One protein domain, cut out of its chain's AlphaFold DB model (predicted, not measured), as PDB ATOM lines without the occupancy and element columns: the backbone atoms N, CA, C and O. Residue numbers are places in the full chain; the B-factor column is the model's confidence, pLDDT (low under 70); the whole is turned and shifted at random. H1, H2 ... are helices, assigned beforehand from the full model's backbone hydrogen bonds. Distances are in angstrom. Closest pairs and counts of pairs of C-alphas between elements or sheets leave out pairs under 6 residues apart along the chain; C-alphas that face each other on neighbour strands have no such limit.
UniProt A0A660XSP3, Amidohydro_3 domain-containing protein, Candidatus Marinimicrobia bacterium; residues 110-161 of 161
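This is residues 110 to 161 of the 161 residues of the protein "Amidohydro_3 domain-containing protein" of Candidatus Marinimicrobia bacterium (UniProt A0A660XSP3). H2, the longest helix, and the last stretch, which folds back past it, make the crossbar of a loose, flat T; H1 is its stem, and residues 110 to 115 stick out at the stem's free end. The printed part has 52 residues with two named helices, H1 then H2, and no named strand. The class is all helix, though under half of the residues, 21 of 52, are in named elements. The radius of gyration of the C-alphas is 12.5 A, and the spans are 40 by 32 by 11 A.

H2, residues 132 to 143, is 16.4 A long and ends at C-alpha 143 (41.547, 31.933, -4.112). H1, residues 114 to 122, is 12.2 A long and begins at C-alpha 114 (24.721, 15.148, 0.129).

H2 and H1 are apart, joined by a short link of 9 residues. In both helices every O i to N i+4 pair is within hydrogen-bond range.

The C-alphas farthest apart, those of Ser 110 and Glu 133, are 39.8 A apart. Residues 144 to 150 stand free too. The printed part has no cut; residue 161 alone is under pLDDT 70.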
ATOM      1  N   SER A 110      19.217   8.262   6.982       96.75
ATOM      2  CA  SER A 110      17.917   8.328   6.310       96.75
ATOM      3  C   SER A 110      17.629   9.692   5.693       96.75
ATOM      4  O   SER A 110      16.696   9.806   4.893       96.75
ATOM      5  N   HIS A 111      18.394  10.726   6.050       97.00
ATOM      6  CA  HIS A 111      18.172  12.070   5.550       97.00
ATOM      7  C   HIS A 111      19.440  12.922   5.625       97.00
ATOM      8  O   HIS A 111      19.790  13.463   6.671       97.00
ATOM      9  N   LEU A 112      20.053  13.138   4.461       95.44
ATOM     10  CA  LEU A 112      21.193  14.027   4.300       95.44
ATOM     11  C   LEU A 112      21.052  14.916   3.066       95.44
ATOM     12  O   LEU A 112      20.471  14.532   2.049       95.44
ATOM     13  N   HIS A 113      21.686  16.081   3.135       95.94
ATOM     14  CA  HIS A 113      21.907  16.966   1.999       95.94
ATOM     15  C   HIS A 113      23.292  16.692   1.404       95.94
ATOM     16  O   HIS A 113      24.259  17.392   1.698       95.94
ATOM     17  N   LEU A 114      23.413  15.634   0.595       95.88
ATOM     18  CA  LEU A 114      24.721  15.148   0.129       95.88
ATOM     19  C   LEU A 114      25.500  16.192  -0.692       95.88
ATOM     20  O   LEU A 114      26.705  16.343  -0.498       95.88
ATOM     21  N   LEU A 115      24.821  16.915  -1.590       95.69
ATOM     22  CA  LEU A 115      25.460  17.949  -2.414       95.69
ATOM     23  C   LEU A 115      25.915  19.136  -1.567       95.69
ATOM     24  O   LEU A 115      27.067  19.543  -1.676       95.69
ATOM     25  N   ASP A 116      25.051  19.633  -0.682       93.62
ATOM     26  CA  ASP A 116      25.392  20.750   0.201       93.62
ATOM     27  C   ASP A 116      26.561  20.378   1.120       93.62
ATOM     28  O   ASP A 116      27.492  21.161   1.280       93.62
ATOM     29  N   GLY A 117      26.577  19.160   1.672       93.12
ATOM     30  CA  GLY A 117      27.706  18.659   2.460       93.12
ATOM     31  C   GLY A 117      29.008  18.590   1.653       93.12
ATOM     32  O   GLY A 117      30.056  19.021   2.131       93.12
ATOM     33  N   GLY A 118      28.943  18.114   0.407       94.38
ATOM     34  CA  GLY A 118      30.091  18.099  -0.501       94.38
ATOM     35  C   GLY A 118      30.616  19.499  -0.828       94.38
ATOM     36  O   GLY A 118      31.831  19.711  -0.830       94.38
ATOM     37  N   PHE A 119      29.720  20.467  -1.047       93.00
ATOM     38  CA  PHE A 119      30.098  21.862  -1.269       93.00
ATOM     39  C   PHE A 119      30.750  22.485  -0.031       93.00
ATOM     40  O   PHE A 119      31.776  23.142  -0.180       93.00
ATOM     41  N   HIS A 120      30.246  22.223   1.179       92.06
ATOM     42  CA  HIS A 120      30.895  22.696   2.409       92.06
ATOM     43  C   HIS A 120      32.296  22.096   2.583       92.06
ATOM     44  O   HIS A 120      33.243  22.840   2.833       92.06
ATOM     45  N   LEU A 121      32.469  20.785   2.366       92.75
ATOM     46  CA  LEU A 121      33.782  20.120   2.445       92.75
ATOM     47  C   LEU A 121      34.779  20.623   1.395       92.75
ATOM     48  O   LEU A 121      35.983  20.628   1.642       92.75
ATOM     49  N   SER A 122      34.279  21.023   0.227       92.94
ATOM     50  CA  SER A 122      35.108  21.551  -0.862       92.94
ATOM     51  C   SER A 122      35.361  23.052  -0.734       92.94
ATOM     52  O   SER A 122      36.234  23.570  -1.419       92.94
ATOM     53  N   SER A 123      34.611  23.750   0.123       94.88
ATOM     54  CA  SER A 123      34.784  25.179   0.359       94.88
ATOM     55  C   SER A 123      36.014  25.474   1.217       94.88
ATOM     56  O   SER A 123      36.590  24.599   1.871       94.88
ATOM     57  N   VAL A 124      36.410  26.745   1.240       96.69
ATOM     58  CA  VAL A 124      37.409  27.235   2.190       96.69
ATOM     59  C   VAL A 124      36.963  26.932   3.626       96.69
ATOM     60  O   VAL A 124      35.831  27.206   4.000       96.69
ATOM     61  N   GLN A 125      37.846  26.368   4.450       95.50
ATOM     62  CA  GLN A 125      37.521  26.015   5.835       95.50
ATOM     63  C   GLN A 125      37.887  27.176   6.767       95.50
ATOM     64  O   GLN A 125      39.072  27.422   6.999       95.50
ATOM     65  N   LEU A 126      36.900  27.908   7.294       95.88
ATOM     66  CA  LEU A 126      37.125  29.089   8.149       95.88
ATOM     67  C   LEU A 126      36.616  28.918   9.581       95.88
ATOM     68  O   LEU A 126      36.842  29.800  10.407       95.88
ATOM     69  N   ARG A 127      35.934  27.810   9.881       93.88
ATOM     70  CA  ARG A 127      35.271  27.581  11.171       93.88
ATOM     71  C   ARG A 127      36.190  27.742  12.384       93.88
ATOM     72  O   ARG A 127      35.760  28.255  13.405       93.88
ATOM     73  N   ASP A 128      37.438  27.301  12.271       93.75
ATOM     74  CA  ASP A 128      38.470  27.330  13.316       93.75
ATOM     75  C   ASP A 128      39.536  28.420  13.081       93.75
ATOM     76  O   ASP A 128      40.610  28.392  13.687       93.75
ATOM     77  N   ALA A 129      39.287  29.379  12.183       95.00
ATOM     78  CA  ALA A 129      40.206  30.485  11.930       95.00
ATOM     79  C   ALA A 129      40.180  31.496  13.093       95.00
ATOM     80  O   ALA A 129      39.422  32.462  13.083       95.00
ATOM     81  N   ALA A 130      41.044  31.276  14.085       91.75
ATOM     82  CA  ALA A 130      41.044  32.009  15.353       91.75
ATOM     83  C   ALA A 130      41.499  33.481  15.272       91.75
ATOM     84  O   ALA A 130      41.320  34.232  16.231       91.75
ATOM     85  N   THR A 131      42.128  33.911  14.170       94.25
ATOM     86  CA  THR A 131      42.563  35.307  14.004       94.25
ATOM     87  C   THR A 131      42.234  35.853  12.614       94.25
ATOM     88  O   THR A 131      42.130  35.082  11.651       94.25
ATOM     89  N   PRO A 132      42.114  37.189  12.463       94.94
ATOM     90  CA  PRO A 132      41.911  37.820  11.159       94.94
ATOM     91  C   PRO A 132      43.008  37.487  10.139       94.94
ATOM     92  O   PRO A 132      42.730  37.357   8.943       94.94
ATOM     93  N   GLU A 133      44.252  37.335  10.597       97.12
ATOM     94  CA  GLU A 133      45.389  36.975   9.749       97.12
ATOM     95  C   GLU A 133      45.220  35.564   9.191       97.12
ATOM     96  O   GLU A 133      45.397  35.362   7.991       97.12
ATOM     97  N   GLU A 134      44.819  34.604  10.031       96.06
ATOM     98  CA  GLU A 134      44.575  33.228   9.600       96.06
ATOM     99  C   GLU A 134      43.373  33.139   8.657       96.06
ATOM    100  O   GLU A 134      43.453  32.499   7.609       96.06
ATOM    101  N   PHE A 135      42.289  33.848   8.978       96.00
ATOM    102  CA  PHE A 135      41.113  33.937   8.118       96.00
ATOM    103  C   PHE A 135      41.491  34.437   6.716       96.00
ATOM    104  O   PHE A 135      41.184  33.804   5.702       96.00
ATOM    105  N   THR A 136      42.225  35.551   6.653       96.75
ATOM    106  CA  THR A 136      42.647  36.162   5.386       96.75
ATOM    107  C   THR A 136      43.629  35.268   4.635       96.75
ATOM    108  O   THR A 136      43.527  35.133   3.414       96.75
ATOM    109  N   ARG A 137      44.560  34.615   5.346       98.06
ATOM    110  CA  ARG A 137      45.521  33.673   4.759       98.06
ATOM    111  C   ARG A 137      44.805  32.510   4.076       98.06
ATOM    112  O   ARG A 137      45.114  32.220   2.922       98.06
ATOM    113  N   ARG A 138      43.827  31.887   4.744       97.81
ATOM    114  CA  ARG A 138      43.059  30.756   4.194       97.81
ATOM    115  C   ARG A 138      42.249  31.153   2.962       97.81
ATOM    116  O   ARG A 138      42.288  30.441   1.963       97.81
ATOM    117  N   ILE A 139      41.585  32.313   2.989       97.19
ATOM    118  CA  ILE A 139      40.883  32.851   1.812       97.19
ATOM    119  C   ILE A 139      41.855  33.093   0.654       97.19
ATOM    120  O   ILE A 139      41.579  32.692  -0.474       97.19
ATOM    121  N   ALA A 140      43.005  33.717   0.919       97.38
ATOM    122  CA  ALA A 140      43.997  34.016  -0.109       97.38
ATOM    123  C   ALA A 140      44.630  32.751  -0.712       97.38
ATOM    124  O   ALA A 140      44.982  32.742  -1.889       97.38
ATOM    125  N   GLU A 141      44.804  31.691   0.077       97.69
ATOM    126  CA  GLU A 141      45.272  30.395  -0.418       97.69
ATOM    127  C   GLU A 141      44.212  29.688  -1.254       97.69
ATOM    128  O   GLU A 141      44.532  29.227  -2.349       97.69
ATOM    129  N   TYR A 142      42.961  29.676  -0.796       97.25
ATOM    130  CA  TYR A 142      41.853  29.085  -1.542       97.25
ATOM    131  C   TYR A 142      41.593  29.820  -2.864       97.25
ATOM    132  O   TYR A 142      41.398  29.199  -3.899       97.25
ATOM    133  N   ALA A 143      41.701  31.150  -2.886       97.19
ATOM    134  CA  ALA A 143      41.547  31.933  -4.112       97.19
ATOM    135  C   ALA A 143      42.551  31.546  -5.217       97.19
ATOM    136  O   ALA A 143      42.247  31.697  -6.395       97.19
ATOM    137  N   LYS A 144      43.741  31.034  -4.863       97.19
ATOM    138  CA  LYS A 144      44.754  30.598  -5.845       97.19
ATOM    139  C   LYS A 144      44.380  29.300  -6.559       97.19
ATOM    140  O   LYS A 144      45.025  28.972  -7.550       97.19
ATOM    141  N   THR A 145      43.407  28.548  -6.045       95.75
ATOM    142  CA  THR A 145      42.945  27.297  -6.659       95.75
ATOM    143  C   THR A 145      41.768  27.506  -7.606       95.75
ATOM    144  O   THR A 145      41.291  26.528  -8.172       95.75
ATOM    145  N   LEU A 146      41.282  28.743  -7.743       96.12
ATOM    146  CA  LEU A 146      40.112  29.090  -8.542       96.12
ATOM    147  C   LEU A 146      40.500  29.821  -9.825       96.12
ATOM    148  O   LEU A 146      41.482  30.570  -9.871       96.12
ATOM    149  N   GLU A 147      39.685  29.637 -10.856       96.69
ATOM    150  CA  GLU A 147      39.795  30.376 -12.103       96.69
ATOM    151  C   GLU A 147      39.304  31.826 -11.934       96.69
ATOM    152  O   GLU A 147      38.423  32.122 -11.114       96.69
ATOM    153  N   PRO A 148      39.834  32.777 -12.727       94.81
ATOM    154  CA  PRO A 148      39.372  34.157 -12.686       94.81
ATOM    155  C   PRO A 148      37.857  34.272 -12.919       94.81
ATOM    156  O   PRO A 148      37.339  33.876 -13.962       94.81
ATOM    157  N   GLY A 149      37.155  34.885 -11.961       93.69
ATOM    158  CA  GLY A 149      35.706  35.113 -12.021       93.69
ATOM    159  C   GLY A 149      34.860  34.093 -11.254       93.69
ATOM    160  O   GLY A 149      33.648  34.284 -11.153       93.69
ATOM    161  N   GLU A 150      35.468  33.054 -10.679       96.00
ATOM    162  CA  GLU A 150      34.768  32.133  -9.784       96.00
ATOM    163  C   GLU A 150      34.493  32.756  -8.407       96.00
ATOM    164  O   GLU A 150      35.264  33.565  -7.886       96.00
ATOM    165  N   TRP A 151      33.365  32.372  -7.809       94.69
ATOM    166  CA  TRP A 151      32.970  32.828  -6.478       94.69
ATOM    167  C   TRP A 151      33.521  31.897  -5.401       94.69
ATOM    168  O   TRP A 151      33.384  30.679  -5.490       94.69
ATOM    169  N   ILE A 152      34.051  32.484  -4.327       94.69
ATOM    170  CA  ILE A 152      34.289  31.764  -3.073       94.69
ATOM    171  C   ILE A 152      32.969  31.755  -2.299       94.69
ATOM    172  O   ILE A 152      32.470  32.808  -1.905       94.69
ATOM    173  N   LEU A 153      32.396  30.569  -2.108       92.75
ATOM    174  CA  LEU A 153      31.145  30.339  -1.380       92.75
ATOM    175  C   LEU A 153      31.408  29.380  -0.208       92.75
ATOM    176  O   LEU A 153      32.349  28.590  -0.270       92.75
ATOM    177  N   GLY A 154      30.578  29.425   0.838       92.31
ATOM    178  CA  GLY A 154      30.752  28.605   2.047       92.31
ATOM    179  C   GLY A 154      31.647  29.279   3.091       92.31
ATOM    180  O   GLY A 154      31.584  30.499   3.256       92.31
ATOM    181  N   GLY A 155      32.459  28.500   3.812       91.88
ATOM    182  CA  GLY A 155      33.354  29.020   4.856       91.88
ATOM    183  C   GLY A 155      33.074  28.487   6.257       91.88
ATOM    184  O   GLY A 155      34.010  28.259   7.021       91.88
ATOM    185  N   ASP A 156      31.793  28.320   6.598       90.44
ATOM    186  CA  ASP A 156      31.303  27.935   7.932       90.44
ATOM    187  C   ASP A 156      31.974  28.697   9.086       90.44
ATOM    188  O   ASP A 156      32.239  28.142  10.152       90.44
ATOM    189  N   TRP A 157      32.276  29.981   8.865       90.94
ATOM    190  CA  TRP A 157      32.913  30.828   9.866       90.94
ATOM    191  C   TRP A 157      32.004  31.047  11.081       90.94
ATOM    192  O   TRP A 157      30.808  31.308  10.940       90.94
ATOM    193  N   ASP A 158      32.610  31.011  12.266       87.75
ATOM    194  CA  ASP A 158      31.982  31.344  13.538       87.75
ATOM    195  C   ASP A 158      32.810  32.424  14.249       87.75
ATOM    196  O   ASP A 158      34.022  32.302  14.393       87.75
ATOM    197  N   HIS A 159      32.156  33.499  14.684       85.06
ATOM    198  CA  HIS A 159      32.790  34.616  15.394       85.06
ATOM    199  C   HIS A 159      32.961  34.360  16.901       85.06
ATOM    200  O   HIS A 159      33.535  35.199  17.596       85.06
ATOM    201  N   SER A 160      32.378  33.270  17.410       84.00
ATOM    202  CA  SER A 160      32.295  32.947  18.837       84.00
ATOM    203  C   SER A 160      33.178  31.773  19.273       84.00
ATOM    204  O   SER A 160      33.323  31.557  20.479       84.00
ATOM    205  N   LEU A 161      33.755  31.038  18.314       66.69
ATOM    206  CA  LEU A 161      34.790  30.018  18.537       66.69
ATOM    207  C   LEU A 161      36.171  30.665  18.689       66.69
ATOM    208  O   LEU A 161      36.945  30.147  19.526       66.69
TER     209      LEU A 161